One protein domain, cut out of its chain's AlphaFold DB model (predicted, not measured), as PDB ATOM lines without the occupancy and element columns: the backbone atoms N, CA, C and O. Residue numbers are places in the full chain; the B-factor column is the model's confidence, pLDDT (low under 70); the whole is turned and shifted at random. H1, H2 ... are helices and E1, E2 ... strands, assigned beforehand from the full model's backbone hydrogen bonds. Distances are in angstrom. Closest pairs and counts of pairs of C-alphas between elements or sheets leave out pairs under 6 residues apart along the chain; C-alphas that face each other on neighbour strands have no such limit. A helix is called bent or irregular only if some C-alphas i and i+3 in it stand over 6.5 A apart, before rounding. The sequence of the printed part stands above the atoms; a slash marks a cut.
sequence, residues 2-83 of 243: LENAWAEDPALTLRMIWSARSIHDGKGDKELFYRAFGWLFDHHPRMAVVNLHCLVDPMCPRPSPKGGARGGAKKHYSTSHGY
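AT A GLANCE: This is residues 2 to 83 of the 243 residues of an uncharacterized protein of Paxillus involutus ATCC 200175 (UniProt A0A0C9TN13). A two-stranded hairpin, E1 and E2, reaches out as a long arm from one end of a small head of helices, and residues 68 to 73 at its tip stick out free. In the head, H2, H3 and H4 fold back one on the next, their centres making a triangle, while the short H1 sits at the end of H2 where residue 10 lies. The printed part has 82 residues with four named helices and then two named strands, in the order H1 H2 H3 H4 E1 E2; the sheet E1 - E2 is antiparallel, and the class is mostly helix. The whole is loose, with a radius of gyration of the C-alphas of 15.4 A, and it spans 50 by 25 by 21 A, the arm making much of the length.

IN THESE COORDINATES: E1 holds residues 60 to 63, 10.2 A from first to last C-alpha, and E2 residues 76 to 79, 10.1 A, ending with C-alpha 79 at (-14.057, 34.618, -14.708). H4, residues 45 to 55, is 16.2 A long and irregular: C-alphas 50 and 53 are 7.3 A apart. H3, the longest helix, holds residues 30 to 43 and is 19.8 A long, beginning with C-alpha 30 at (-7.129, 22.793, -5.807). H2, residues 10 to 21, is 17.3 A long. H1, residues 2 to 8, is 9.8 A long and begins with C-alpha 2 at (-17.216, 9.440, -7.865).

HOW THE PARTS SIT: E1 and E2 form an antiparallel hairpin, their directions at 144 degrees; N 60 and O 79 are 2.8 A apart and N 77 and O 62 are 3.1 A apart, within hydrogen-bond range. H2 and E1 are apart, and so are H4 and E2. H3 and H4, a helical hairpin, touch through residues 37 to 41 of H3, closest at the C-alphas of Phe 41 and Ala 48, 5.1 A, at a shallow tilt of 29 degrees, opposite ways. H2 and H3, also a helical hairpin, touch through residues 17 to 21 of H2, closest at the C-alphas of Arg 21 and Phe 33, 5.3 A, at a shallow tilt of 30 degrees, opposite ways. H2 and H4 are near each other. H1 and H2, a third helical hairpin, only just touch, with 3 pairs of C-alphas within 8 A, the closest those of Trp 6 and Thr 13, 5.7 A; their tilt of 37 degrees is only just steep. Helix packing is mostly aligned, but only just, with 2 of 3 pairs at a shallow tilt. In H1 and H3 each O i to N i+4 pair is within hydrogen-bond range; in H2 7 of 8 are, and in H4 4 of 7.

THE WHOLE: The C-alphas of Asp 42 and Arg 70, the two farthest apart, are 51.2 A apart. The printed part has no cut. The link E1 to E2, residues 64 to 75, is long. The mean pLDDT of the printed part is 87.7, and residues 64 to 76 are under 70.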
ATOM      1  N   LEU A   2     -17.062   8.851  -6.521       89.88
ATOM      2  CA  LEU A   2     -17.216   9.440  -7.865       89.88
ATOM      3  C   LEU A   2     -17.800   8.463  -8.899       89.88
ATOM      4  O   LEU A   2     -18.644   8.877  -9.674       89.88
ATOM      5  N   GLU A   3     -17.437   7.177  -8.851       92.69
ATOM      6  CA  GLU A   3     -18.039   6.134  -9.709       92.69
ATOM      7  C   GLU A   3     -19.565   6.070  -9.571       92.69
ATOM      8  O   GLU A   3     -20.274   6.155 -10.568       92.69
ATOM      9  N   ASN A   4     -20.073   5.996  -8.338       94.50
ATOM     10  CA  ASN A   4     -21.515   5.947  -8.080       94.50
ATOM     11  C   ASN A   4     -22.212   7.243  -8.516       94.50
ATOM     12  O   ASN A   4     -23.245   7.183  -9.169       94.50
ATOM     13  N   ALA A   5     -21.628   8.405  -8.195       94.81
ATOM     14  CA  ALA A   5     -22.183   9.696  -8.602       94.81
ATOM     15  C   ALA A   5     -22.229   9.834 -10.131       94.81
ATOM     16  O   ALA A   5     -23.212  10.321 -10.685       94.81
ATOM     17  N   TRP A   6     -21.190   9.357 -10.824       96.75
ATOM     18  CA  TRP A   6     -21.142   9.356 -12.280       96.75
ATOM     19  C   TRP A   6     -22.170   8.406 -12.891       96.75
ATOM     20  O   TRP A   6     -22.758   8.739 -13.911       96.75
ATOM     21  N   ALA A   7     -22.402   7.240 -12.285       96.94
ATOM     22  CA  ALA A   7     -23.438   6.314 -12.736       96.94
ATOM     23  C   ALA A   7     -24.854   6.898 -12.588       96.94
ATOM     24  O   ALA A   7     -25.724   6.578 -13.393       96.94
ATOM     25  N   GLU A   8     -25.076   7.753 -11.586       97.44
ATOM     26  CA  GLU A   8     -26.359   8.417 -11.338       97.44
ATOM     27  C   GLU A   8     -26.574   9.640 -12.244       97.44
ATOM     28  O   GLU A   8     -27.566   9.710 -12.966       97.44
ATOM     29  N   ASP A   9     -25.639  10.596 -12.245       97.56
ATOM     30  CA  ASP A   9     -25.684  11.785 -13.103       97.56
ATOM     31  C   ASP A   9     -24.255  12.251 -13.469       97.56
ATOM     32  O   ASP A   9     -23.596  12.975 -12.702       97.56
ATOM     33  N   PRO A  10     -23.756  11.891 -14.672       96.44
ATOM     34  CA  PRO A  10     -22.457  12.339 -15.169       96.44
ATOM     35  C   PRO A  10     -22.321  13.862 -15.265       96.44
ATOM     36  O   PRO A  10     -21.249  14.417 -15.009       96.44
ATOM     37  N   ALA A  11     -23.394  14.564 -15.643       96.12
ATOM     38  CA  ALA A  11     -23.362  16.002 -15.882       96.12
ATOM     39  C   ALA A  11     -23.312  16.783 -14.565       96.12
ATOM     40  O   ALA A  11     -22.559  17.755 -14.438       96.12
ATOM     41  N   LEU A  12     -24.081  16.364 -13.556       96.38
ATOM     42  CA  LEU A  12     -23.962  16.894 -12.200       96.38
ATOM     43  C   LEU A  12     -22.599  16.562 -11.594       96.38
ATOM     44  O   LEU A  12     -21.957  17.460 -11.050       96.38
ATOM     45  N   THR A  13     -22.112  15.333 -11.762       97.00
ATOM     46  CA  THR A  13     -20.786  14.934 -11.268       97.00
ATOM     47  C   THR A  13     -19.687  15.812 -11.858       97.00
ATOM     48  O   THR A  13     -18.857  16.342 -11.118       97.00
ATOM     49  N   LEU A  14     -19.716  16.062 -13.171       96.06
ATOM     50  CA  LEU A  14     -18.769  16.963 -13.825       96.06
ATOM     51  C   LEU A  14     -18.845  18.382 -13.236       96.06
ATOM     52  O   LEU A  14     -17.813  18.959 -12.892       96.06
ATOM     53  N   ARG A  15     -20.052  18.931 -13.040       95.00
ATOM     54  CA  ARG A  15     -20.241  20.244 -12.392       95.00
ATOM     55  C   ARG A  15     -19.695  20.275 -10.966       95.00
ATOM     56  O   ARG A  15     -19.090  21.272 -10.579       95.00
ATOM     57  N   MET A  16     -19.858  19.202 -10.194       95.44
ATOM     58  CA  MET A  16     -19.317  19.104  -8.835       95.44
ATOM     59  C   MET A  16     -17.786  19.085  -8.828       95.44
ATOM     60  O   MET A  16     -17.179  19.773  -8.007       95.44
ATOM     61  N   ILE A  17     -17.156  18.368  -9.767       96.12
ATOM     62  CA  ILE A  17     -15.693  18.378  -9.941       96.12
ATOM     63  C   ILE A  17     -15.210  19.811 -10.207       96.12
ATOM     64  O   ILE A  17     -14.318  20.302  -9.517       96.12
ATOM     65  N   TRP A  18     -15.834  20.526 -11.145       95.94
ATOM     66  CA  TRP A  18     -15.472  21.915 -11.456       95.94
ATOM     67  C   TRP A  18     -15.777  22.893 -10.314       95.94
ATOM     68  O   TRP A  18     -14.989  23.804 -10.053       95.94
ATOM     69  N   SER A  19     -16.867  22.678  -9.575       95.25
ATOM     70  CA  SER A  19     -17.212  23.453  -8.378       95.25
ATOM     71  C   SER A  19     -16.176  23.285  -7.262       95.25
ATOM     72  O   SER A  19     -15.873  24.254  -6.562       95.25
ATOM     73  N   ALA A  20     -15.551  22.107  -7.128       95.69
ATOM     74  CA  ALA A  20     -14.451  21.920  -6.182       95.69
ATOM     75  C   ALA A  20     -13.299  22.895  -6.467       95.69
ATOM     76  O   ALA A  20     -12.769  23.500  -5.536       95.69
ATOM     77  N   ARG A  21     -12.970  23.121  -7.749       95.56
ATOM     78  CA  ARG A  21     -11.914  24.064  -8.132       95.56
ATOM     79  C   ARG A  21     -12.341  25.515  -8.110       95.56
ATOM     80  O   ARG A  21     -11.497  26.350  -7.795       95.56
ATOM     81  N   SER A  22     -13.571  25.811  -8.522       95.00
ATOM     82  CA  SER A  22     -14.003  27.170  -8.853       95.00
ATOM     83  C   SER A  22     -13.658  28.156  -7.739       95.00
ATOM     84  O   SER A  22     -14.167  28.031  -6.630       95.00
ATOM     85  N   ILE A  23     -12.784  29.126  -8.022       91.38
ATOM     86  CA  ILE A  23     -12.357  30.147  -7.041       91.38
ATOM     87  C   ILE A  23     -13.486  31.130  -6.760       91.38
ATOM     88  O   ILE A  23     -13.602  31.681  -5.670       91.38
ATOM     89  N   HIS A  24     -14.286  31.389  -7.788       87.94
ATOM     90  CA  HIS A  24     -15.297  32.427  -7.766       87.94
ATOM     91  C   HIS A  24     -16.659  31.885  -7.339       87.94
ATOM     92  O   HIS A  24     -17.325  32.540  -6.538       87.94
ATOM     93  N   ASP A  25     -17.025  30.696  -7.824       86.81
ATOM     94  CA  ASP A  25     -18.378  30.133  -7.690       86.81
ATOM     95  C   ASP A  25     -18.389  28.784  -6.948       86.81
ATOM     96  O   ASP A  25     -19.337  28.007  -7.047       86.81
ATOM     97  N   GLY A  26     -17.306  28.447  -6.253       91.50
ATOM     98  CA  GLY A  26     -17.145  27.136  -5.637       91.50
ATOM     99  C   GLY A  26     -16.182  27.151  -4.462       91.50
ATOM    100  O   GLY A  26     -16.003  28.171  -3.801       91.50
ATOM    101  N   LYS A  27     -15.587  25.992  -4.176       92.88
ATOM    102  CA  LYS A  27     -14.780  25.792  -2.961       92.88
ATOM    103  C   LYS A  27     -13.350  26.319  -3.072       92.88
ATOM    104  O   LYS A  27     -12.703  26.505  -2.047       92.88
ATOM    105  N   GLY A  28     -12.834  26.521  -4.285       94.31
ATOM    106  CA  GLY A  28     -11.441  26.921  -4.490       94.31
ATOM    107  C   GLY A  28     -10.399  25.870  -4.070       94.31
ATOM    108  O   GLY A  28      -9.213  26.196  -3.992       94.31
ATOM    109  N   ASP A  29     -10.802  24.624  -3.804       94.81
ATOM    110  CA  ASP A  29      -9.923  23.563  -3.311       94.81
ATOM    111  C   ASP A  29      -9.206  22.872  -4.477       94.81
ATOM    112  O   ASP A  29      -9.731  21.981  -5.153       94.81
ATOM    113  N   LYS A  30      -7.969  23.311  -4.722       93.50
ATOM    114  CA  LYS A  30      -7.129  22.793  -5.807       93.50
ATOM    115  C   LYS A  30      -6.781  21.310  -5.640       93.50
ATOM    116  O   LYS A  30      -6.712  20.608  -6.640       93.50
ATOM    117  N   GLU A  31      -6.544  20.824  -4.421       91.94
ATOM    118  CA  GLU A  31      -6.080  19.445  -4.211       91.94
ATOM    119  C   GLU A  31      -7.231  18.462  -4.355       91.94
ATOM    120  O   GLU A  31      -7.088  17.445  -5.037       91.94
ATOM    121  N   LEU A  32      -8.388  18.796  -3.775       92.31
ATOM    122  CA  LEU A  32      -9.611  18.038  -4.000       92.31
ATOM    123  C   LEU A  32      -9.944  17.989  -5.492       92.31
ATOM    124  O   LEU A  32     -10.246  16.917  -6.018       92.31
ATOM    125  N   PHE A  33      -9.831  19.127  -6.182       95.81
ATOM    126  CA  PHE A  33     -10.024  19.173  -7.622       95.81
ATOM    127  C   PHE A  33      -9.038  18.283  -8.375       95.81
ATOM    128  O   PHE A  33      -9.486  17.508  -9.208       95.81
ATOM    129  N   TYR A  34      -7.730  18.345  -8.105       95.62
ATOM    130  CA  TYR A  34      -6.763  17.528  -8.844       95.62
ATOM    131  C   TYR A  34      -7.010  16.033  -8.651       95.62
ATOM    132  O   TYR A  34      -6.967  15.299  -9.632       95.62
ATOM    133  N   ARG A  35      -7.362  15.589  -7.436       92.88
ATOM    134  CA  ARG A  35      -7.731  14.186  -7.185       92.88
ATOM    135  C   ARG A  35      -8.992  13.783  -7.955       92.88
ATOM    136  O   ARG A  35      -9.029  12.715  -8.561       92.88
ATOM    137  N   ALA A  36     -10.018  14.634  -7.953       94.94
ATOM    138  CA  ALA A  36     -11.271  14.367  -8.657       94.94
ATOM    139  C   ALA A  36     -11.110  14.423 -10.188       94.94
ATOM    140  O   ALA A  36     -11.644  13.577 -10.904       94.94
ATOM    141  N   PHE A  37     -10.320  15.372 -10.692       96.94
ATOM    142  CA  PHE A  37      -9.922  15.459 -12.093       96.94
ATOM    143  C   PHE A  37      -9.070  14.255 -12.496       96.94
ATOM    144  O   PHE A  37      -9.237  13.739 -13.593       96.94
ATOM    145  N   GLY A  38      -8.194  13.769 -11.615       95.81
ATOM    146  CA  GLY A  38      -7.424  12.551 -11.834       95.81
ATOM    147  C   GLY A  38      -8.304  11.324 -12.011       95.81
ATOM    148  O   GLY A  38      -8.103  10.577 -12.964       95.81
ATOM    149  N   TRP A  39      -9.323  11.164 -11.162       95.44
ATOM    150  CA  TRP A  39     -10.329  10.116 -11.345       95.44
ATOM    151  C   TRP A  39     -11.029  10.250 -12.706       95.44
ATOM    152  O   TRP A  39     -11.104   9.279 -13.460       95.44
ATOM    153  N   LEU A  40     -11.472  11.467 -13.055       97.06
ATOM    154  CA  LEU A  40     -12.122  11.753 -14.337       97.06
ATOM    155  C   LEU A  40     -11.197  11.457 -15.523       97.06
ATOM    156  O   LEU A  40     -11.649  10.947 -16.540       97.06
ATOM    157  N   PHE A  41      -9.911  11.774 -15.412       97.06
ATOM    158  CA  PHE A  41      -8.930  11.535 -16.461       97.06
ATOM    159  C   PHE A  41      -8.643  10.043 -16.650       97.06
ATOM    160  O   PHE A  41      -8.497   9.596 -17.786       97.06
ATOM    161  N   ASP A  42      -8.612   9.267 -15.568       94.81
ATOM    162  CA  ASP A  42      -8.380   7.828 -15.652       94.81
ATOM    163  C   ASP A  42      -9.577   7.080 -16.272       94.81
ATOM    164  O   ASP A  42      -9.389   6.272 -17.184       94.81
ATOM    165  N   HIS A  43     -10.805   7.428 -15.866       95.31
ATOM    166  CA  HIS A  43     -12.037   6.725 -16.263       95.31
ATOM    167  C   HIS A  43     -12.703   7.315 -17.517       95.31
ATOM    168  O   HIS A  43     -13.270   6.594 -18.340       95.31
ATOM    169  N   HIS A  44     -12.622   8.636 -17.699       96.69
ATOM    170  CA  HIS A  44     -13.272   9.386 -18.781       96.69
ATOM    171  C   HIS A  44     -12.302  10.399 -19.434       96.69
ATOM    172  O   HIS A  44     -12.595  11.599 -19.502       96.69
ATOM    173  N   PRO A  45     -11.156   9.943 -19.985       96.88
ATOM    174  CA  PRO A  45     -10.055  10.807 -20.431       96.88
ATOM    175  C   PRO A  45     -10.471  11.860 -21.462       96.88
ATOM    176  O   PRO A  45      -9.997  12.993 -21.422       96.88
ATOM    177  N   ARG A  46     -11.391  11.520 -22.375       97.06
ATOM    178  CA  ARG A  46     -11.892  12.468 -23.384       97.06
ATOM    179  C   ARG A  46     -12.643  13.629 -22.736       97.06
ATOM    180  O   ARG A  46     -12.408  14.774 -23.106       97.06
ATOM    181  N   MET A  47     -13.498  13.340 -21.752       97.19
ATOM    182  CA  MET A  47     -14.259  14.362 -21.029       97.19
ATOM    183  C   MET A  47     -13.333  15.255 -20.207       97.19
ATOM    184  O   MET A  47     -13.482  16.474 -20.246       97.19
ATOM    185  N   ALA A  48     -12.343  14.666 -19.529       97.81
ATOM    186  CA  ALA A  48     -11.334  15.419 -18.791       97.81
ATOM    187  C   ALA A  48     -10.578  16.402 -19.699       97.81
ATOM    188  O   ALA A  48     -10.521  17.594 -19.406       97.81
ATOM    189  N   VAL A  49     -10.046  15.915 -20.826       98.12
ATOM    190  CA  VAL A  49      -9.238  16.723 -21.751       98.12
ATOM    191  C   VAL A  49     -10.067  17.811 -22.432       98.12
ATOM    192  O   VAL A  49      -9.628  18.959 -22.474       98.12
ATOM    193  N   VAL A  50     -11.271  17.489 -22.923       97.00
ATOM    194  CA  VAL A  50     -12.145  18.470 -23.590       97.00
ATOM    195  C   VAL A  50     -12.527  19.608 -22.650       97.00
ATOM    196  O   VAL A  50     -12.628  20.733 -23.109       97.00
ATOM    197  N   ASN A  51     -12.674  19.364 -21.346       97.06
ATOM    198  CA  ASN A  51     -13.073  20.400 -20.393       97.06
ATOM    199  C   ASN A  51     -11.891  21.175 -19.774       97.06
ATOM    200  O   ASN A  51     -12.122  22.062 -18.960       97.06
ATOM    201  N   LEU A  52     -10.627  20.913 -20.141       97.56
ATOM    202  CA  LEU A  52      -9.472  21.640 -19.574       97.56
ATOM    203  C   LEU A  52      -9.568  23.161 -19.748       97.56
ATOM    204  O   LEU A  52      -9.120  23.906 -18.875       97.56
ATOM    205  N   HIS A  53     -10.168  23.621 -20.850       96.44
ATOM    206  CA  HIS A  53     -10.332  25.047 -21.127       96.44
ATOM    207  C   HIS A  53     -11.150  25.761 -20.036       96.44
ATOM    208  O   HIS A  53     -10.891  26.927 -19.763       96.44
ATOM    209  N   CYS A  54     -12.035  25.063 -19.314       96.06
ATOM    210  CA  CYS A  54     -12.822  25.623 -18.211       96.06
ATOM    211  C   CYS A  54     -11.955  26.204 -17.074       96.06
ATOM    212  O   CYS A  54     -12.416  27.062 -16.317       96.06
ATOM    213  N   LEU A  55     -10.688  25.777 -16.952       97.00
ATOM    214  CA  LEU A  55      -9.728  26.357 -16.004       97.00
ATOM    215  C   LEU A  55      -9.279  27.767 -16.374       97.00
ATOM    216  O   LEU A  55      -8.836  28.493 -15.489       97.00
ATOM    217  N   VAL A  56      -9.347  28.142 -17.649       96.38
ATOM    218  CA  VAL A  56      -8.730  29.370 -18.178       96.38
ATOM    219  C   VAL A  56      -9.706  30.262 -18.937       96.38
ATOM    220  O   VAL A  56      -9.479  31.467 -19.020       96.38
ATOM    221  N   ASP A  57     -10.799  29.694 -19.436       94.25
ATOM    222  CA  ASP A  57     -11.867  30.413 -20.110       94.25
ATOM    223  C   ASP A  57     -12.854  31.018 -19.109       94.25
ATOM    224  O   ASP A  57     -13.017  30.505 -17.998       94.25
ATOM    225  N   PRO A  58     -13.532  32.115 -19.477       91.12
ATOM    226  CA  PRO A  58     -14.410  32.848 -18.577       91.12
ATOM    227  C   PRO A  58     -15.777  32.148 -18.411       91.12
ATOM    228  O   PRO A  58     -16.766  32.530 -19.034       91.12
ATOM    229  N   MET A  59     -15.828  31.124 -17.553       90.56
ATOM    230  CA  MET A  59     -16.993  30.257 -17.302       90.56
ATOM    231  C   MET A  59     -17.951  30.755 -16.202       90.56
ATOM    232  O   MET A  59     -19.121  30.386 -16.196       90.56
ATOM    233  N   CYS A  60     -17.464  31.574 -15.271       87.75
ATOM    234  CA  CYS A  60     -18.160  32.018 -14.060       87.75
ATOM    235  C   CYS A  60     -18.708  33.444 -14.229       87.75
ATOM    236  O   CYS A  60     -17.940  34.398 -14.073       87.75
ATOM    237  N   PRO A  61     -19.996  33.640 -14.568       86.69
ATOM    238  CA  PRO A  61     -20.567  34.968 -14.754       86.69
ATOM    239  C   PRO A  61     -20.680  35.722 -13.426       86.69
ATOM    240  O   PRO A  61     -21.215  35.228 -12.437       86.69
ATOM    241  N   ARG A  62     -20.226  36.975 -13.413       76.94
ATOM    242  CA  ARG A  62     -20.233  37.860 -12.245       76.94
ATOM    243  C   ARG A  62     -20.930  39.179 -12.580       76.94
ATOM    244  O   ARG A  62     -20.773  39.701 -13.691       76.94
ATOM    245  N   PRO A  63     -21.688  39.760 -11.636       73.38
ATOM    246  CA  PRO A  63     -22.179  41.122 -11.785       73.38
ATOM    247  C   PRO A  63     -21.004  42.108 -11.681       73.38
ATOM    248  O   PRO A  63     -20.170  41.988 -10.784       73.38
ATOM    249  N   SER A  64     -20.927  43.094 -12.579       67.56
ATOM    250  CA  SER A  64     -19.926  44.168 -12.488       67.56
ATOM    251  C   SER A  64     -20.049  44.922 -11.153       67.56
ATOM    252  O   SER A  64     -21.156  45.350 -10.814       67.56
ATOM    253  N   PRO A  65     -18.936  45.171 -10.430       60.62
ATOM    254  CA  PRO A  65     -18.929  45.991  -9.215       60.62
ATOM    255  C   PRO A  65     -19.289  47.451  -9.504       60.62
ATOM    256  O   PRO A  65     -19.852  48.143  -8.659       60.62
ATOM    257  N   LYS A  66     -18.977  47.931 -10.717       57.97
ATOM    258  CA  LYS A  66     -19.427  49.239 -11.190       57.97
ATOM    259  C   LYS A  66     -20.888  49.095 -11.587       57.97
ATOM    260  O   LYS A  66     -21.181  48.558 -12.659       57.97
ATOM    261  N   GLY A  67     -21.776  49.520 -10.688       49.88
ATOM    262  CA  GLY A  67     -23.191  49.692 -10.982       49.88
ATOM    263  C   GLY A  67     -23.338  50.494 -12.269       49.88
ATOM    264  O   GLY A  67     -22.667  51.513 -12.451       49.88
ATOM    265  N   GLY A  68     -24.172  50.005 -13.187       51.88
ATOM    266  CA  GLY A  68     -24.614  50.830 -14.304       51.88
ATOM    267  C   GLY A  68     -25.187  52.138 -13.756       51.88
ATOM    268  O   GLY A  68     -25.702  52.168 -12.633       51.88
ATOM    269  N   ALA A  69     -25.088  53.220 -14.531       52.00
ATOM    270  CA  ALA A  69     -25.853  54.436 -14.261       52.00
ATOM    271  C   ALA A  69     -27.300  54.056 -13.885       52.00
ATOM    272  O   ALA A  69     -27.814  53.078 -14.429       52.00
ATOM    273  N   ARG A  70     -27.931  54.760 -12.931       42.81
ATOM    274  CA  ARG A  70     -29.281  54.423 -12.427       42.81
ATOM    275  C   ARG A  70     -30.218  54.102 -13.608       42.81
ATOM    276  O   ARG A  70     -30.498  54.987 -14.404       42.81
ATOM    277  N   GLY A  71     -30.646  52.840 -13.729       56.03
ATOM    278  CA  GLY A  71     -31.514  52.348 -14.814       56.03
ATOM    279  C   GLY A  71     -30.832  51.593 -15.973       56.03
ATOM    280  O   GLY A  71     -31.529  51.071 -16.833       56.03
ATOM    281  N   GLY A  72     -29.499  51.488 -16.011       54.91
ATOM    282  CA  GLY A  72     -28.759  50.743 -17.040       54.91
ATOM    283  C   GLY A  72     -28.535  49.264 -16.697       54.91
ATOM    284  O   GLY A  72     -28.329  48.910 -15.534       54.91
ATOM    285  N   ALA A  73     -28.524  48.393 -17.713       53.44
ATOM    286  CA  ALA A  73     -28.225  46.966 -17.556       53.44
ATOM    287  C   ALA A  73     -26.864  46.748 -16.861       53.44
ATOM    288  O   ALA A  73     -25.856  47.366 -17.221       53.44
ATOM    289  N   LYS A  74     -26.815  45.857 -15.859       57.25
ATOM    290  CA  LYS A  74     -25.562  45.489 -15.185       57.25
ATOM    291  C   LYS A  74     -24.637  44.826 -16.204       57.25
ATOM    292  O   LYS A  74     -24.987  43.812 -16.800       57.25
ATOM    293  N   LYS A  75     -23.439  45.380 -16.398       59.47
ATOM    294  CA  LYS A  75     -22.416  44.732 -17.224       59.47
ATOM    295  C   LYS A  75     -22.004  43.431 -16.531       59.47
ATOM    296  O   LYS A  75     -21.649  43.457 -15.356       59.47
ATOM    297  N   HIS A  76     -22.072  42.304 -17.224       64.50
ATOM    298  CA  HIS A  76     -21.558  41.038 -16.708       64.50
ATOM    299  C   HIS A  76     -20.123  40.851 -17.191       64.50
ATOM    300  O   HIS A  76     -19.803  41.160 -18.340       64.50
ATOM    301  N   TYR A  77     -19.254  40.381 -16.306       76.75
ATOM    302  CA  TYR A  77     -17.941  39.870 -16.685       76.75
ATOM    303  C   TYR A  77     -17.851  38.432 -16.204       76.75
ATOM    304  O   TYR A  77     -18.418  38.105 -15.166       76.75
ATOM    305  N   SER A  78     -17.169  37.580 -16.955       83.31
ATOM    306  CA  SER A  78     -17.023  36.178 -16.585       83.31
ATOM    307  C   SER A  78     -15.571  35.874 -16.224       83.31
ATOM    308  O   SER A  78     -14.645  36.415 -16.831       83.31
ATOM    309  N   THR A  79     -15.372  35.044 -15.206       87.12
ATOM    310  CA  THR A  79     -14.057  34.618 -14.708       87.12
ATOM    311  C   THR A  79     -13.862  33.121 -14.913       87.12
ATOM    312  O   THR A  79     -14.815  32.396 -15.171       87.12
ATOM    313  N   SER A  80     -12.629  32.630 -14.856       92.12
ATOM    314  CA  SER A  80     -12.341  31.205 -15.025       92.12
ATOM    315  C   SER A  80     -12.513  30.412 -13.733       92.12
ATOM    316  O   SER A  80     -12.395  30.963 -12.640       92.12
ATOM    317  N   HIS A  81     -12.745  29.098 -13.832       94.44
ATOM    318  CA  HIS A  81     -12.803  28.250 -12.635       94.44
ATOM    319  C   HIS A  81     -11.458  28.199 -11.897       94.44
ATOM    320  O   HIS A  81     -11.423  28.100 -10.669       94.44
ATOM    321  N   GLY A  82     -10.352  28.259 -12.637       95.00
ATOM    322  CA  GLY A  82      -9.004  28.182 -12.093       95.00
ATOM    323  C   GLY A  82      -8.057  29.183 -12.742       95.00
ATOM    324  O   GLY A  82      -8.442  30.292 -13.112       95.00
ATOM    325  N   TYR A  83      -6.799  28.777 -12.857       94.50
ATOM    326  CA  TYR A  83      -5.721  29.539 -13.465       94.50
ATOM    327  C   TYR A  83      -4.926  28.676 -14.444       94.50
ATOM    328  O   TYR A  83      -4.906  27.452 -14.370       94.50
TER     329      TYR A  83